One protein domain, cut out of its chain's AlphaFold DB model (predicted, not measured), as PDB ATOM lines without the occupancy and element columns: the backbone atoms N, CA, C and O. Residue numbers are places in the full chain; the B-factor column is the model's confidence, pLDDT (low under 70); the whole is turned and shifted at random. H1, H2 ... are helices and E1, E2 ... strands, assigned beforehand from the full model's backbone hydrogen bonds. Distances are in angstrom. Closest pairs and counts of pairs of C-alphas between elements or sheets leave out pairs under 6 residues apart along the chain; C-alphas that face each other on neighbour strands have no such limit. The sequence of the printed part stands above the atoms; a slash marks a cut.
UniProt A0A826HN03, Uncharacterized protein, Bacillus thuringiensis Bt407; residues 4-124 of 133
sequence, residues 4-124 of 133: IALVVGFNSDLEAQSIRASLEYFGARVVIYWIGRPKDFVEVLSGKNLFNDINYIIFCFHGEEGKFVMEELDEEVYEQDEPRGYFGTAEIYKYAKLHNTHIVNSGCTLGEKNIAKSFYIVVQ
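Overview. This is residues 4 to 124 of the 133 residues of an uncharacterized protein of Bacillus thuringiensis Bt407 (UniProt A0A826HN03). A small, strongly one-directional sheet of four parallel strands has H1 lengthwise over one face and the shorter H2 over the opposite face, while H3 and H4 run side by side, H4 next to the edge strand E4. Between E3 and H3 a long stretch without named elements, residues 61 to 88, reaches out past the last residues of the strands as far as Glu 76 and makes much of the longest axis. The printed part has 121 residues, with four named helices and four named strands in the order E1 H1 E2 H2 E3 H3 E4 H4; the sheet's order is E2 E1 E3 E4. The class is mixed, helices and strands, with 60 residues, under half, in named elements. The whole is compact, with a radius of gyration of the C-alphas of 13.7 A and spans of 42 by 29 by 27 A.

Along the chain. E1, residues 4 to 8, begins at C-alpha 4 (142.318, 110.290, 104.527). H1 follows at residues 13 to 25, 18.1 A long, then E2 at residues 29 to 34, 16.3 A long. H2 is residues 38 to 45 and E3 residues 56 to 60. H3, residues 89 to 95, begins at C-alpha 89 (130.136, 95.961, 91.957). E4 is residues 102 to 105. H4, residues 113 to 124, is 16.3 A long and ends at C-alpha 124 (139.999, 106.727, 86.584).

Arrangement. E2 and E1 are parallel at 22 degrees, with N 6 and O 31 2.8 A apart, within hydrogen-bond range. E1 and E3 are parallel at 18 degrees, with N 5 and O 56 at 2.9 A. E3 and E4 are parallel at 10 degrees, with N 57 and O 102 at 2.8 A. E1, H1, E2 and E3, H3, E4 are strand-helix-strand units, two parallel neighbour strands with a helix between them in the chain; E2, H2, E3 is a split one, with E1 between its strands in the sheet. The three crossovers are right-handed. H1 is on the sheet over E2 and E1, at a height of 9.1 A, and runs along the strands, at 5 degrees to E1 on the local plane; the closest C-alphas of H1 and E2 are those of Arg 20 and Val 30, 6.5 A apart. H2 is on the opposite face, at a height of 9.8 A. H4 only grazes the sheet, with residues 115 to 123. H3 and H4 touch at a shallow tilt of 25 degrees, the same way, closest at the C-alphas of Thr 89 and Ile 115, 5.7 A. H2 and H3 only just touch, with 3 pairs of C-alphas within 8 A, closest at those of Leu 45 and Tyr 95, 5.8 A. H1 and H4 are apart. In H1, H2, H3 and H4 every O i to N i+4 pair is within hydrogen-bond range.

Size, cuts and confidence. The two C-alphas farthest apart are those of Phe 26 and Glu 76, 43.3 A. The printed part has no cut. The link from E3 to H3, 28 residues, is long. The mean pLDDT of the printed part is 95.3, and no printed residue is under 70.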
ATOM      1  N   ILE A   4     142.899 111.625 104.587       98.19
ATOM      2  CA  ILE A   4     142.318 110.290 104.527       98.19
ATOM      3  C   ILE A   4     140.870 110.363 104.993       98.19
ATOM      4  O   ILE A   4     140.591 110.850 106.089       98.19
ATOM      5  N   ALA A   5     139.953 109.872 104.165       98.06
ATOM      6  CA  ALA A   5     138.603 109.546 104.586       98.06
ATOM      7  C   ALA A   5     138.607 108.113 105.121       98.06
ATOM      8  O   ALA A   5     138.934 107.177 104.395       98.06
ATOM      9  N   LEU A   6     138.269 107.948 106.394       98.12
ATOM     10  CA  LEU A   6     138.097 106.648 107.024       98.12
ATOM     11  C   LEU A   6     136.598 106.379 107.133       98.12
ATOM     12  O   LEU A   6     135.911 107.007 107.933       98.12
ATOM     13  N   VAL A   7     136.085 105.509 106.274       98.31
ATOM     14  CA  VAL A   7     134.651 105.245 106.129       98.31
ATOM     15  C   VAL A   7     134.343 103.950 106.856       98.31
ATOM     16  O   VAL A   7     134.914 102.913 106.522       98.31
ATOM     17  N   VAL A   8     133.479 104.016 107.863       98.25
ATOM     18  CA  VAL A   8     133.315 102.950 108.852       98.25
ATOM     19  C   VAL A   8     131.898 102.412 108.801       98.25
ATOM     20  O   VAL A   8     130.949 103.138 109.094       98.25
ATOM     21  N   GLY A   9     131.777 101.147 108.414       96.62
ATOM     22  CA  GLY A   9     130.532 100.397 108.417       96.62
ATOM     23  C   GLY A   9     130.204  99.778 109.772       96.62
ATOM     24  O   GLY A   9     130.949  99.897 110.751       96.62
ATOM     25  N   PHE A  10     129.077  99.071 109.798       91.06
ATOM     26  CA  PHE A  10     128.562  98.379 110.974       91.06
ATOM     27  C   PHE A  10     129.628  97.486 111.630       91.06
ATOM     28  O   PHE A  10     130.315  96.715 110.954       91.06
ATOM     29  N   ASN A  11     129.764  97.597 112.956       93.19
ATOM     30  CA  ASN A  11     130.638  96.758 113.786       93.19
ATOM     31  C   ASN A  11     132.101  96.668 113.284       93.19
ATOM     32  O   ASN A  11     132.715  95.600 113.293       93.19
ATOM     33  N   SER A  12     132.631  97.789 112.781       96.00
ATOM     34  CA  SER A  12     134.016  97.936 112.294       96.00
ATOM     35  C   SER A  12     134.785  99.041 113.045       96.00
ATOM     36  O   SER A  12     135.838  99.510 112.611       96.00
ATOM     37  N   ASP A  13     134.258  99.480 114.189       94.94
ATOM     38  CA  ASP A  13     134.719 100.632 114.961       94.94
ATOM     39  C   ASP A  13     136.110 100.433 115.576       94.94
ATOM     40  O   ASP A  13     136.955 101.321 115.457       94.94
ATOM     41  N   LEU A  14     136.400  99.273 116.170       96.00
ATOM     42  CA  LEU A  14     137.708  99.013 116.788       96.00
ATOM     43  C   LEU A  14     138.856  99.001 115.767       96.00
ATOM     44  O   LEU A  14     139.940  99.530 116.041       96.00
ATOM     45  N   GLU A  15     138.615  98.433 114.581       96.19
ATOM     46  CA  GLU A  15     139.569  98.478 113.469       96.19
ATOM     47  C   GLU A  15     139.813  99.931 113.055       96.19
ATOM     48  O   GLU A  15     140.959 100.389 113.016       96.19
ATOM     49  N   ALA A  16     138.732 100.675 112.809       97.38
ATOM     50  CA  ALA A  16     138.812 102.058 112.379       97.38
ATOM     51  C   ALA A  16     139.570 102.933 113.391       97.38
ATOM     52  O   ALA A  16     140.451 103.700 113.006       97.38
ATOM     53  N   GLN A  17     139.303 102.794 114.693       97.62
ATOM     54  CA  GLN A  17     140.020 103.560 115.718       97.62
ATOM     55  C   GLN A  17     141.520 103.232 115.746       97.62
ATOM     56  O   GLN A  17     142.346 104.140 115.865       97.62
ATOM     57  N   SER A  18     141.889 101.962 115.572       97.69
ATOM     58  CA  SER A  18     143.292 101.528 115.530       97.69
ATOM     59  C   SER A  18     144.029 102.073 114.301       97.69
ATOM     60  O   SER A  18     145.158 102.568 114.404       97.69
ATOM     61  N   ILE A  19     143.376 102.042 113.134       97.88
ATOM     62  CA  ILE A  19     143.899 102.611 111.886       97.88
ATOM     63  C   ILE A  19     144.047 104.126 112.019       97.88
ATOM     64  O   ILE A  19     145.109 104.667 111.714       97.88
ATOM     65  N   ARG A  20     143.019 104.813 112.528       98.19
ATOM     66  CA  ARG A  20     143.047 106.260 112.744       98.19
ATOM     67  C   ARG A  20     144.211 106.674 113.632       98.19
ATOM     68  O   ARG A  20     144.990 107.525 113.216       98.19
ATOM     69  N   ALA A  21     144.338 106.071 114.816       98.31
ATOM     70  CA  ALA A  21     145.398 106.408 115.761       98.31
ATOM     71  C   ALA A  21     146.787 106.264 115.120       98.31
ATOM     72  O   ALA A  21     147.645 107.131 115.279       98.31
ATOM     73  N   SER A  22     146.982 105.202 114.333       98.06
ATOM     74  CA  SER A  22     148.237 104.950 113.620       98.06
ATOM     75  C   SER A  22     148.508 105.995 112.531       98.06
ATOM     76  O   SER A  22     149.613 106.523 112.432       98.06
ATOM     77  N   LEU A  23     147.504 106.329 111.717       97.81
ATOM     78  CA  LEU A  23     147.628 107.309 110.634       97.81
ATOM     79  C   LEU A  23     147.871 108.728 111.160       97.81
ATOM     80  O   LEU A  23     148.735 109.435 110.640       97.81
ATOM     81  N   GLU A  24     147.139 109.135 112.197       98.12
ATOM     82  CA  GLU A  24     147.318 110.435 112.847       98.12
ATOM     83  C   GLU A  24     148.695 110.526 113.520       98.12
ATOM     84  O   GLU A  24     149.361 111.555 113.401       98.12
ATOM     85  N   TYR A  25     149.185 109.438 114.131       98.19
ATOM     86  CA  TYR A  25     150.556 109.363 114.648       98.19
ATOM     87  C   TYR A  25     151.610 109.593 113.551       98.19
ATOM     88  O   TYR A  25     152.600 110.289 113.778       98.19
ATOM     89  N   PHE A  26     151.383 109.082 112.337       97.12
ATOM     90  CA  PHE A  26     152.246 109.340 111.176       97.12
ATOM     91  C   PHE A  26     152.014 110.706 110.501       97.12
ATOM     92  O   PHE A  26     152.614 110.990 109.462       97.12
ATOM     93  N   GLY A  27     151.181 111.576 111.080       97.25
ATOM     94  CA  GLY A  27     150.962 112.943 110.607       97.25
ATOM     95  C   GLY A  27     149.934 113.079 109.478       97.25
ATOM     96  O   GLY A  27     149.917 114.105 108.792       97.25
ATOM     97  N   ALA A  28     149.090 112.067 109.248       97.69
ATOM     98  CA  ALA A  28     147.949 112.192 108.345       97.69
ATOM     99  C   ALA A  28     146.784 112.938 109.018       97.69
ATOM    100  O   ALA A  28     146.554 112.808 110.220       97.69
ATOM    101  N   ARG A  29     145.996 113.673 108.228       97.81
ATOM    102  CA  ARG A  29     144.692 114.186 108.661       97.81
ATOM    103  C   ARG A  29     143.633 113.137 108.342       97.81
ATOM    104  O   ARG A  29     143.385 112.857 107.168       97.81
ATOM    105  N   VAL A  30     142.993 112.589 109.368       98.06
ATOM    106  CA  VAL A  30     141.937 111.583 109.212       98.06
ATOM    107  C   VAL A  30     140.575 112.224 109.458       98.06
ATOM    108  O   VAL A  30     140.358 112.875 110.476       98.06
ATOM    109  N   VAL A  31     139.650 112.037 108.521       97.81
ATOM    110  CA  VAL A  31     138.233 112.382 108.677       97.81
ATOM    111  C   VAL A  31     137.450 111.080 108.732       97.81
ATOM    112  O   VAL A  31     137.514 110.296 107.786       97.81
ATOM    113  N   ILE A  32     136.730 110.841 109.828       97.56
ATOM    114  CA  ILE A  32     135.904 109.641 109.971       97.56
ATOM    115  C   ILE A  32     134.496 109.907 109.442       97.56
ATOM    116  O   ILE A  32     133.869 110.892 109.827       97.56
ATOM    117  N   TYR A  33     133.998 108.986 108.623       97.62
ATOM    118  CA  TYR A  33     132.614 108.923 108.171       97.62
ATOM    119  C   TYR A  33     131.978 107.666 108.752       97.62
ATOM    120  O   TYR A  33     132.304 106.554 108.339       97.62
ATOM    121  N   TRP A  34     131.094 107.847 109.728       96.69
ATOM    122  CA  TRP A  34     130.307 106.762 110.306       96.69
ATOM    123  C   TRP A  34     129.102 106.499 109.419       96.69
ATOM    124  O   TRP A  34     128.312 107.407 109.175       96.69
ATOM    125  N   ILE A  35     128.984 105.272 108.928       96.38
ATOM    126  CA  ILE A  35     127.871 104.855 108.086       96.38
ATOM    127  C   ILE A  35     126.838 104.197 108.989       96.38
ATOM    128  O   ILE A  35     127.034 103.066 109.429       96.38
ATOM    129  N   GLY A  36     125.764 104.927 109.288       93.19
ATOM    130  CA  GLY A  36     124.641 104.422 110.081       93.19
ATOM    131  C   GLY A  36     123.518 103.845 109.222       93.19
ATOM    132  O   GLY A  36     122.658 103.136 109.729       93.19
ATOM    133  N   ARG A  37     123.509 104.156 107.920       94.62
ATOM    134  CA  ARG A  37     122.520 103.645 106.965       94.62
ATOM    135  C   ARG A  37     123.065 103.558 105.533       94.62
ATOM    136  O   ARG A  37     124.055 104.225 105.213       94.62
ATOM    137  N   PRO A  38     122.427 102.789 104.629       95.94
ATOM    138  CA  PRO A  38     122.857 102.686 103.232       95.94
ATOM    139  C   PRO A  38     122.981 104.018 102.490       95.94
ATOM    140  O   PRO A  38     123.896 104.185 101.680       95.94
ATOM    141  N   LYS A  39     122.111 104.991 102.774       95.06
ATOM    142  CA  LYS A  39     122.180 106.315 102.152       95.06
ATOM    143  C   LYS A  39     123.461 107.072 102.506       95.06
ATOM    144  O   LYS A  39     124.047 107.673 101.607       95.06
ATOM    145  N   ASP A  40     123.951 106.982 103.743       95.62
ATOM    146  CA  ASP A  40     125.215 107.621 104.142       95.62
ATOM    147  C   ASP A  40     126.368 107.102 103.273       95.62
ATOM    148  O   ASP A  40     127.229 107.860 102.814       95.62
ATOM    149  N   PHE A  41     126.358 105.795 102.990       97.25
ATOM    150  CA  PHE A  41     127.375 105.180 102.150       97.25
ATOM    151  C   PHE A  41     127.262 105.631 100.695       97.25
ATOM    152  O   PHE A  41     128.276 105.938 100.068       97.25
ATOM    153  N   VAL A  42     126.040 105.755 100.163       96.81
ATOM    154  CA  VAL A  42     125.801 106.345  98.835       96.81
ATOM    155  C   VAL A  42     126.338 107.774  98.762       96.81
ATOM    156  O   VAL A  42     126.975 108.134  97.772       96.81
ATOM    157  N   GLU A  43     126.116 108.594  99.789       95.94
ATOM    158  CA  GLU A  43     126.601 109.975  99.820       95.94
ATOM    159  C   GLU A  43     128.132 110.045  99.801       95.94
ATOM    160  O   GLU A  43     128.696 110.838  99.037       95.94
ATOM    161  N   VAL A  44     128.808 109.164 100.546       96.75
ATOM    162  CA  VAL A  44     130.269 109.009 100.503       96.75
ATOM    163  C   VAL A  44     130.744 108.533  99.128       96.75
ATOM    164  O   VAL A  44     131.612 109.176  98.540       96.75
ATOM    165  N   LEU A  45     130.166 107.457  98.581       96.88
ATOM    166  CA  LEU A  45     130.529 106.925  97.260       96.88
ATOM    167  C   LEU A  45     130.351 107.984  96.167       96.88
ATOM    168  O   LEU A  45     131.208 108.128  95.298       96.88
ATOM    169  N   SER A  46     129.283 108.776  96.235       95.50
ATOM    170  CA  SER A  46     129.007 109.843  95.269       95.50
ATOM    171  C   SER A  46     129.978 111.027  95.343       95.50
ATOM    172  O   SER A  46     129.896 111.927  94.507       95.50
ATOM    173  N   GLY A  47     130.853 111.061  96.352       93.38
ATOM    174  CA  GLY A  47     131.796 112.146  96.604       93.38
ATOM    175  C   GLY A  47     131.169 113.417  97.183       93.38
ATOM    176  O   GLY A  47     131.906 114.325  97.552       93.38
ATOM    177  N   LYS A  48     129.837 113.498  97.314       89.25
ATOM    178  CA  LYS A  48     129.130 114.705  97.789       89.25
ATOM    179  C   LYS A  48     129.498 115.105  99.216       89.25
ATOM    180  O   LYS A  48     129.585 116.295  99.498       89.25
ATOM    181  N   ASN A  49     129.719 114.121 100.088       87.69
ATOM    182  CA  ASN A  49     130.068 114.360 101.490       87.69
ATOM    183  C   ASN A  49     131.578 114.370 101.747       87.69
ATOM    184  O   ASN A  49     131.993 114.581 102.883       87.69
ATOM    185  N   LEU A  50     132.410 114.140 100.729       92.94
ATOM    186  CA  LEU A  50     133.856 114.117 100.910       92.94
ATOM    187  C   LEU A  50     134.434 115.530 100.851       92.94
ATOM    188  O   LEU A  50     134.091 116.332  99.984       92.94
ATOM    189  N   PHE A  51     135.379 115.826 101.743       92.12
ATOM    190  CA  PHE A  51     136.203 117.025 101.599       92.12
ATOM    191  C   PHE A  51     137.013 116.968 100.291       92.12
ATOM    192  O   PHE A  51     137.604 115.942  99.954       92.12
ATOM    193  N   ASN A  52     137.092 118.098  99.582       89.12
ATOM    194  CA  ASN A  52     137.728 118.193  98.258       89.12
ATOM    195  C   ASN A  52     139.224 117.831  98.235       89.12
ATOM    196  O   ASN A  52     139.785 117.598  97.169       89.12
ATOM    197  N   ASP A  53     139.893 117.849  99.385       92.94
ATOM    198  CA  ASP A  53     141.323 117.587  99.520       92.94
ATOM    199  C   ASP A  53     141.640 116.164 100.008       92.94
ATOM    200  O   ASP A  53     142.809 115.888 100.286       92.94
ATOM    201  N   ILE A  54     140.646 115.270 100.106       95.44
ATOM    202  CA  ILE A  54     140.843 113.837 100.378       95.44
ATOM    203  C   ILE A  54     141.569 113.173  99.201       95.44
ATOM    204  O   ILE A  54     141.177 113.317  98.048       95.44
ATOM    205  N   ASN A  55     142.627 112.414  99.498       91.62
ATOM    206  CA  ASN A  55     143.432 111.699  98.494       91.62
ATOM    207  C   ASN A  55     143.361 110.177  98.682       91.62
ATOM    208  O   ASN A  55     143.660 109.425  97.756       91.62
ATOM    209  N   TYR A  56     142.966 109.728  99.875       97.12
ATOM    210  CA  TYR A  56     142.808 108.322 100.227       97.12
ATOM    211  C   TYR A  56     141.450 108.091 100.872       97.12
ATOM    212  O   TYR A  56     141.018 108.877 101.714       97.12
ATOM    213  N   ILE A  57     140.817 106.979 100.526       97.88
ATOM    214  CA  ILE A  57     139.620 106.479 101.186       97.88
ATOM    215  C   ILE A  57     139.931 105.070 101.672       97.88
ATOM    216  O   ILE A  57     140.325 104.202 100.890       97.88
ATOM    217  N   ILE A  58     139.782 104.859 102.972       98.25
ATOM    218  CA  ILE A  58     139.908 103.552 103.603       98.25
ATOM    219  C   ILE A  58     138.510 103.135 104.040       98.25
ATOM    220  O   ILE A  58     137.890 103.816 104.856       98.25
ATOM    221  N   PHE A  59     138.021 102.034 103.485       98.25
ATOM    222  CA  PHE A  59     136.750 101.438 103.860       98.25
ATOM    223  C   PHE A  59     136.983 100.354 104.917       98.25
ATOM    224  O   PHE A  59     137.513  99.284 104.608       98.25
ATOM    225  N   CYS A  60     136.559 100.655 106.146       98.06
ATOM    226  CA  CYS A  60     136.499  99.746 107.288       98.06
ATOM    227  C   CYS A  60     135.113  99.118 107.365       98.06
ATOM    228  O   CYS A  60     134.186  99.719 107.907       98.06
ATOM    229  N   PHE A  61     134.962  97.944 106.762       97.69
ATOM    230  CA  PHE A  61     133.689  97.237 106.643       97.69
ATOM    231  C   PHE A  61     133.905  95.740 106.788       97.69
ATOM    232  O   PHE A  61     134.941  95.219 106.378       97.69
ATOM    233  N   HIS A  62     132.876  95.024 107.232       97.19
ATOM    234  CA  HIS A  62     132.760  93.606 106.908       97.19
ATOM    235  C   HIS A  62     132.461  93.435 105.421       97.19
ATOM    236  O   HIS A  62     131.804  94.269 104.792       97.19
ATOM    237  N   GLY A  63     132.933  92.330 104.859       96.94
ATOM    238  CA  GLY A  63     132.590  91.967 103.499       96.94
ATOM    239  C   GLY A  63     132.223  90.501 103.378       96.94
ATOM    240  O   GLY A  63     132.769  89.644 104.074       96.94
ATOM    241  N   GLU A  64     131.285  90.242 102.481       96.62
ATOM    242  CA  GLU A  64     130.721  88.928 102.219       96.62
ATOM    243  C   GLU A  64     130.480  88.788 100.715       96.62
ATOM    244  O   GLU A  64     129.847  89.644 100.098       96.62
ATOM    245  N   GLU A  65     131.034  87.733 100.111       96.44
ATOM    246  CA  GLU A  65     130.909  87.432  98.674       96.44
ATOM    247  C   GLU A  65     131.220  88.624  97.745       96.44
ATOM    248  O   GLU A  65     130.535  88.873  96.747       96.44
ATOM    249  N   GLY A  66     132.250  89.399  98.089       96.94
ATOM    250  CA  GLY A  66     132.643  90.578  97.327       96.94
ATOM    251  C   GLY A  66     131.639  91.724  97.445       96.94
ATOM    252  O   GLY A  66     131.496  92.507  96.508       96.94
ATOM    253  N   LYS A  67     130.924  91.830  98.566       97.69
ATOM    254  CA  LYS A  67     130.002  92.931  98.853       97.69
ATOM    255  C   LYS A  67     130.252  93.503 100.241       97.69
ATOM    256  O   LYS A  67     130.583  92.770 101.165       97.69
ATOM    257  N   PHE A  68     130.086  94.813 100.378       97.75
ATOM    258  CA  PHE A  68     130.113  95.518 101.653       97.75
ATOM    259  C   PHE A  68     128.848  95.165 102.428       97.75
ATOM    260  O   PHE A  68     127.738  95.398 101.937       97.75
ATOM    261  N   VAL A  69     129.027  94.609 103.623       96.56
ATOM    262  CA  VAL A  69     127.920  94.328 104.539       96.56
ATOM    263  C   VAL A  69     127.341  95.656 105.016       96.56
ATOM    264  O   VAL A  69     128.073  96.535 105.472       96.56
ATOM    265  N   MET A  70     126.023  95.786 104.908       94.62
ATOM    266  CA  MET A  70     125.269  96.952 105.360       94.62
ATOM    267  C   MET A  70     124.343  96.546 106.499       94.62
ATOM    268  O   MET A  70     123.857  95.415 106.521       94.62
ATOM    269  N   GLU A  71     124.095  97.465 107.427       88.94
ATOM    270  CA  GLU A  71     123.094  97.258 108.471       88.94
ATOM    271  C   GLU A  71     121.697  97.204 107.844       88.94
ATOM    272  O   GLU A  71     121.336  98.056 107.025       88.94
ATOM    273  N   GLU A  72     120.932  96.174 108.201       90.25
ATOM    274  CA  GLU A  72     119.531  96.060 107.818       90.25
ATOM    275  C   GLU A  72     118.700  96.903 108.782       90.25
ATOM    276  O   GLU A  72     118.702  96.680 109.994       90.25
ATOM    277  N   LEU A  73     118.022  97.904 108.235       93.12
ATOM    278  CA  LEU A  73     117.133  98.767 108.997       93.12
ATOM    279  C   LEU A  73     115.723  98.179 109.026       93.12
ATOM    280  O   LEU A  73     115.349  97.378 108.171       93.12
ATOM    281  N   ASP A  74     114.917  98.632 109.979       94.25
ATOM    282  CA  ASP A  74     113.478  98.393 109.930       94.25
ATOM    283  C   ASP A  74     112.857  99.116 108.715       94.25
ATOM    284  O   ASP A  74     113.285 100.217 108.349       94.25
ATOM    285  N   GLU A  75     111.843  98.514 108.085       93.94
ATOM    286  CA  GLU A  75     111.166  99.073 106.902       93.94
ATOM    287  C   GLU A  75     110.574 100.465 107.152       93.94
ATOM    288  O   GLU A  75     110.542 101.287 106.236       93.94
ATOM    289  N   GLU A  76     110.170 100.776 108.386       96.06
ATOM    290  CA  GLU A  76     109.667 102.108 108.746       96.06
ATOM    291  C   GLU A  76     110.774 103.176 108.825       96.06
ATOM    292  O   GLU A  76     110.491 104.376 108.783       96.06
ATOM    293  N   VAL A  77     112.037 102.754 108.944       95.06
ATOM    294  CA  VAL A  77     113.204 103.641 109.057       95.06
ATOM    295  C   VAL A  77     113.795 103.965 107.687       95.06
ATOM    296  O   VAL A  77     114.340 105.061 107.507       95.06
ATOM    297  N   TYR A  78     113.700 103.044 106.722       96.31
ATOM    298  CA  TYR A  78     114.209 103.256 105.367       96.31
ATOM    299  C   TYR A  78     113.562 104.466 104.691       96.31
ATOM    300  O   TYR A  78     112.352 104.686 104.752       96.31
ATOM    301  N   GLU A  79     114.368 105.225 103.951       94.31
ATOM    302  CA  GLU A  79     113.809 106.188 103.007       94.31
ATOM    303  C   GLU A  79     113.308 105.483 101.734       94.31
ATOM    304  O   GLU A  79     113.774 104.401 101.363       94.31
ATOM    305  N   GLN A  80     112.368 106.120 101.027       89.19
ATOM    306  CA  GLN A  80     111.698 105.545  99.854       89.19
ATOM    307  C   GLN A  80     112.687 104.968  98.820       89.19
ATOM    308  O   GLN A  80     112.535 103.819  98.402       89.19
ATOM    309  N   ASP A  81     113.753 105.704  98.499       88.62
ATOM    310  CA  ASP A  81     114.740 105.335  97.472       88.62
ATOM    311  C   ASP A  81     116.083 104.850  98.043       88.62
ATOM    312  O   ASP A  81     117.100 104.812  97.342       88.62
ATOM    313  N   GLU A  82     116.118 104.484  99.324       94.12
ATOM    314  CA  GLU A  82     117.341 103.994  99.947       94.12
ATOM    315  C   GLU A  82     117.683 102.573  99.464       94.12
ATOM    316  O   GLU A  82     116.789 101.732  99.335       94.12
ATOM    317  N   PRO A  83     118.949 102.258  99.147       93.50
ATOM    318  CA  PRO A  83     119.313 100.906  98.733       93.50
ATOM    319  C   PRO A  83     119.113  99.900  99.867       93.50
ATOM    320  O   PRO A  83     119.417 100.192 101.020       93.50
ATOM    321  N   ARG A  84     118.636  98.701  99.520       94.44
ATOM    322  CA  ARG A  84     118.498  97.571 100.446       94.44
ATOM    323  C   ARG A  84     119.588  96.538 100.168       94.44
ATOM    324  O   ARG A  84     119.965  96.333  99.013       94.44
ATOM    325  N   GLY A  85     120.036  95.859 101.220       94.12
ATOM    326  CA  GLY A  85     121.038  94.799 101.140       94.12
ATOM    327  C   GLY A  85     122.475  95.302 100.980       94.12
ATOM    328  O   GLY A  85     122.787  96.478 101.168       94.12
ATOM    329  N   TYR A  86     123.372  94.368 100.664       96.38
ATOM    330  CA  TYR A  86     124.812  94.620 100.585       96.38
ATOM    331  C   TYR A  86     125.221  95.296  99.281       96.38
ATOM    332  O   TYR A  86     124.601  95.101  98.237       96.38
ATOM    333  N   PHE A  87     126.326  96.036  99.328       97.81
ATOM    334  CA  PHE A  87     126.804  96.807  98.184       97.81
ATOM    335  C   PHE A  87     127.915  96.051  97.472       97.81
ATOM    336  O   PHE A  87     128.961  95.797  98.053       97.81
ATOM    337  N   GLY A  88     127.719  95.699  96.209       97.19
ATOM    338  CA  GLY A  88     128.721  95.046  95.378       97.19
ATOM    339  C   GLY A  88     129.189  95.926  94.225       97.19
ATOM    340  O   GLY A  88     129.110  97.155  94.242       97.19
ATOM    341  N   THR A  89     129.670  95.275  93.169       97.38
ATOM    342  CA  THR A  89     130.136  95.961  91.957       97.38
ATOM    343  C   THR A  89     129.049  96.800  91.288       97.38
ATOM    344  O   THR A  89     129.356  97.881  90.788       97.38
ATOM    345  N   ALA A  90     127.794  96.341  91.286       96.50
ATOM    346  CA  ALA A  90     126.675  97.062  90.681       96.50
ATOM    347  C   ALA A  90     126.426  98.406  91.381       96.50
ATOM    348  O   ALA A  90     126.315  99.440  90.721       96.50
ATOM    349  N   GLU A  91     126.421  98.407  92.712       97.44
ATOM    350  CA  GLU A  91     126.230  99.601  93.533       97.44
ATOM    351  C   GLU A  91     127.420 100.556  93.395       97.44
ATOM    352  O   GLU A  91     127.217 101.762  93.259       97.44
ATOM    353  N   ILE A  92     128.652 100.032  93.329       97.00
ATOM    354  CA  ILE A  92     129.847 100.849  93.065       97.00
ATOM    355  C   ILE A  92     129.717 101.560  91.719       97.00
ATOM    356  O   ILE A  92     129.880 102.774  91.660       97.00
ATOM    357  N   TYR A  93     129.381 100.851  90.638       95.81
ATOM    358  CA  TYR A  93     129.213 101.495  89.331       95.81
ATOM    359  C   TYR A  93     128.068 102.509  89.309       95.81
ATOM    360  O   TYR A  93     128.147 103.501  88.588       95.81
ATOM    361  N   LYS A  94     127.006 102.263  90.078       95.69
ATOM    362  CA  LYS A  94     125.836 103.140  90.129       95.69
ATOM    363  C   LYS A  94     126.104 104.431  90.901       95.69
ATOM    364  O   LYS A  94     125.647 105.490  90.476       95.69
ATOM    365  N   TYR A  95     126.795 104.348  92.037       96.12
ATOM    366  CA  TYR A  95     126.884 105.459  92.984       96.12
ATOM    367  C   TYR A  95     128.260 106.120  93.045       96.12
ATOM    368  O   TYR A  95     128.331 107.299  93.386       96.12
ATOM    369  N   ALA A  96     129.346 105.406  92.731       95.75
ATOM    370  CA  ALA A  96     130.689 105.901  93.000       95.75
ATOM    371  C   ALA A  96     131.159 106.957  91.987       95.75
ATOM    372  O   ALA A  96     131.188 106.722  90.780       95.75
ATOM    373  N   LYS A  97     131.602 108.107  92.506       93.81
ATOM    374  CA  LYS A  97     132.226 109.220  91.770       93.81
ATOM    375  C   LYS A  97     133.475 109.702  92.510       93.81
ATOM    376  O   LYS A  97     133.577 110.846  92.939       93.81
ATOM    377  N   LEU A  98     134.416 108.781  92.707       92.75
ATOM    378  CA  LEU A  98     135.579 108.937  93.588       92.75
ATOM    379  C   LEU A  98     136.859 109.276  92.805       92.75
ATOM    380  O   LEU A  98     137.887 108.610  92.934       92.75
ATOM    381  N   HIS A  99     136.785 110.293  91.948       88.00
ATOM    382  CA  HIS A  99     137.858 110.666  91.018       88.00
ATOM    383  C   HIS A  99     139.193 110.955  91.716       88.00
ATOM    384  O   HIS A  99     139.232 111.670  92.713       88.00
ATOM    385  N   ASN A 100     140.296 110.442  91.158       86.94
ATOM    386  CA  ASN A 100     141.667 110.658  91.655       86.94
ATOM    387  C   ASN A 100     141.889 110.313  93.143       86.94
ATOM    388  O   ASN A 100     142.751 110.909  93.790       86.94
ATOM    389  N   THR A 101     141.145 109.350  93.690       92.94
ATOM    390  CA  THR A 101     141.343 108.865  95.064       92.94
ATOM    391  C   THR A 101     141.993 107.485  95.088       92.94
ATOM    392  O   THR A 101     141.756 106.641  94.225       92.94
ATOM    393  N   HIS A 102     142.829 107.233  96.090       95.19
ATOM    394  CA  HIS A 102     143.354 105.902  96.369       95.19
ATOM    395  C   HIS A 102     142.413 105.163  97.319       95.19
ATOM    396  O   HIS A 102     142.084 105.680  98.382       95.19
ATOM    397  N   ILE A 103     142.010 103.947  96.953       96.50
ATOM    398  CA  ILE A 103     141.061 103.145  97.732       96.50
ATOM    399  C   ILE A 103     141.786 101.998  98.437       96.50
ATOM    400  O   ILE A 103     142.577 101.287  97.814       96.50
ATOM    401  N   VAL A 104     141.479 101.792  99.717       97.12
ATOM    402  CA  VAL A 104     141.883 100.620 100.506       97.12
ATOM    403  C   VAL A 104     140.636 100.010 101.144       97.12
ATOM    404  O   VAL A 104     139.883 100.718 101.801       97.12
ATOM    405  N   ASN A 105     140.435  98.703 100.978       95.88
ATOM    406  CA  ASN A 105     139.362  97.955 101.638       95.88
ATOM    407  C   ASN A 105     139.973  97.019 102.681       95.88
ATOM    408  O   ASN A 105     140.875  96.255 102.333       95.88
ATOM    409  N   SER A 106     139.482  97.046 103.920       93.94
ATOM    410  CA  SER A 106     139.911  96.093 104.957       93.94
ATOM    411  C   SER A 106     139.021  94.849 105.060       93.94
ATOM    412  O   SER A 106     139.466  93.818 105.561       93.94
ATOM    413  N   GLY A 107     137.789  94.912 104.550       94.44
ATOM    414  CA  GLY A 107     136.825  93.825 104.697       94.44
ATOM    415  C   GLY A 107     137.169  92.549 103.938       94.44
ATOM    416  O   GLY A 107     137.691  92.574 102.816       94.44
ATOM    417  N   CYS A 108     136.802  91.412 104.535       95.56
ATOM    418  CA  CYS A 108     136.864  90.095 103.905       95.56
ATOM    419  C   CYS A 108     136.229  90.133 102.510       95.56
ATOM    420  O   CYS A 108     135.195  90.758 102.316       95.56
ATOM    421  N   THR A 109     136.828  89.470 101.520       96.44
ATOM    422  CA  THR A 109     136.345  89.420 100.118       96.44
ATOM    423  C   THR A 109     136.281  90.766  99.363       96.44
ATOM    424  O   THR A 109     136.179  90.774  98.140       96.44
ATOM    425  N   LEU A 110     136.468  91.925 100.010       96.62
ATOM    426  CA  LEU A 110     136.466  93.240  99.339       96.62
ATOM    427  C   LEU A 110     137.766  93.551  98.578       96.62
ATOM    428  O   LEU A 110     137.837  94.525  97.822       96.62
ATOM    429  N   GLY A 111     138.796  92.724  98.767       92.81
ATOM    430  CA  GLY A 111     140.016  92.709  97.956       92.81
ATOM    431  C   GLY A 111     139.899  91.872  96.678       92.81
ATOM    432  O   GLY A 111     140.866  91.762  95.924       92.81
ATOM    433  N   GLU A 112     138.745  91.251  96.420       95.56
ATOM    434  CA  GLU A 112     138.546  90.436  95.228       95.56
ATOM    435  C   GLU A 112     138.629  91.252  93.934       95.56
ATOM    436  O   GLU A 112     138.288  92.437  93.859       95.56
ATOM    437  N   LYS A 113     139.045  90.572  92.861       96.44
ATOM    438  CA  LYS A 113     139.350  91.186  91.564       96.44
ATOM    439  C   LYS A 113     138.197  92.020  91.000       96.44
ATOM    440  O   LYS A 113     138.450  93.045  90.370       96.44
ATOM    441  N   ASN A 114     136.953  91.589  91.200       95.81
ATOM    442  CA  ASN A 114     135.783  92.288  90.670       95.81
ATOM    443  C   ASN A 114     135.562  93.636  91.367       95.81
ATOM    444  O   ASN A 114     135.347  94.631  90.677       95.81
ATOM    445  N   ILE A 115     135.698  93.681  92.696       97.06
ATOM    446  CA  ILE A 115     135.563  94.909  93.491       97.06
ATOM    447  C   ILE A 115     136.737  95.855  93.251       97.06
ATOM    448  O   ILE A 115     136.543  97.043  92.987       97.06
ATOM    449  N   ALA A 116     137.962  95.328  93.240       95.12
ATOM    450  CA  ALA A 116     139.140  96.126  92.915       95.12
ATOM    451  C   ALA A 116     139.019  96.767  91.519       95.12
ATOM    452  O   ALA A 116     139.318  97.948  91.338       95.12
ATOM    453  N   LYS A 117     138.520  96.012  90.529       96.00
ATOM    454  CA  LYS A 117     138.308  96.513  89.167       96.00
ATOM    455  C   LYS A 117     137.205  97.571  89.095       96.00
ATOM    456  O   LYS A 117     137.389  98.544  88.365       96.00
ATOM    457  N   SER A 118     136.093  97.415  89.818       95.88
ATOM    458  CA  SER A 118     135.032  98.431  89.812       95.88
ATOM    459  C   SER A 118     135.530  99.757  90.379       95.88
ATOM    460  O   SER A 118     135.327 100.788  89.739       95.88
ATOM    461  N   PHE A 119     136.273  99.737  91.493       95.81
ATOM    462  CA  PHE A 119     136.887 100.954  92.036       95.81
ATOM    463  C   PHE A 119     137.939 101.551  91.098       95.81
ATOM    464  O   PHE A 119     137.928 102.757  90.862       95.81
ATOM    465  N   TYR A 120     138.800 100.724  90.497       93.44
ATOM    466  CA  TYR A 120     139.782 101.198  89.519       93.44
ATOM    467  C   TYR A 120     139.119 101.955  88.359       93.44
ATOM    468  O   TYR A 120     139.586 103.022  87.969       93.44
ATOM    469  N   ILE A 121     138.008 101.438  87.833       92.25
ATOM    470  CA  ILE A 121     137.279 102.075  86.731       92.25
ATOM    471  C   ILE A 121     136.691 103.425  87.161       92.25
ATOM    472  O   ILE A 121     136.886 104.412  86.455       92.25
ATOM    473  N   VAL A 122     135.992 103.498  88.298       91.06
ATOM    474  CA  VAL A 122     135.322 104.747  88.724       91.06
ATOM    475  C   VAL A 122     136.308 105.828  89.169       91.06
ATOM    476  O   VAL A 122     136.054 107.000  88.927       91.06
ATOM    477  N   VAL A 123     137.456 105.455  89.744       89.25
ATOM    478  CA  VAL A 123     138.519 106.401  90.132       89.25
ATOM    479  C   VAL A 123     139.184 107.041  88.908       89.25
ATOM    480  O   VAL A 123     139.576 108.207  88.959       89.25
ATOM    481  N   GLN A 124     139.332 106.283  87.815       83.06
ATOM    482  CA  GLN A 124     139.999 106.727  86.584       83.06
ATOM    483  C   GLN A 124     139.060 107.456  85.608       83.06
ATOM    484  O   GLN A 124     139.526 108.157  84.708       83.06
TER     485      GLN A 124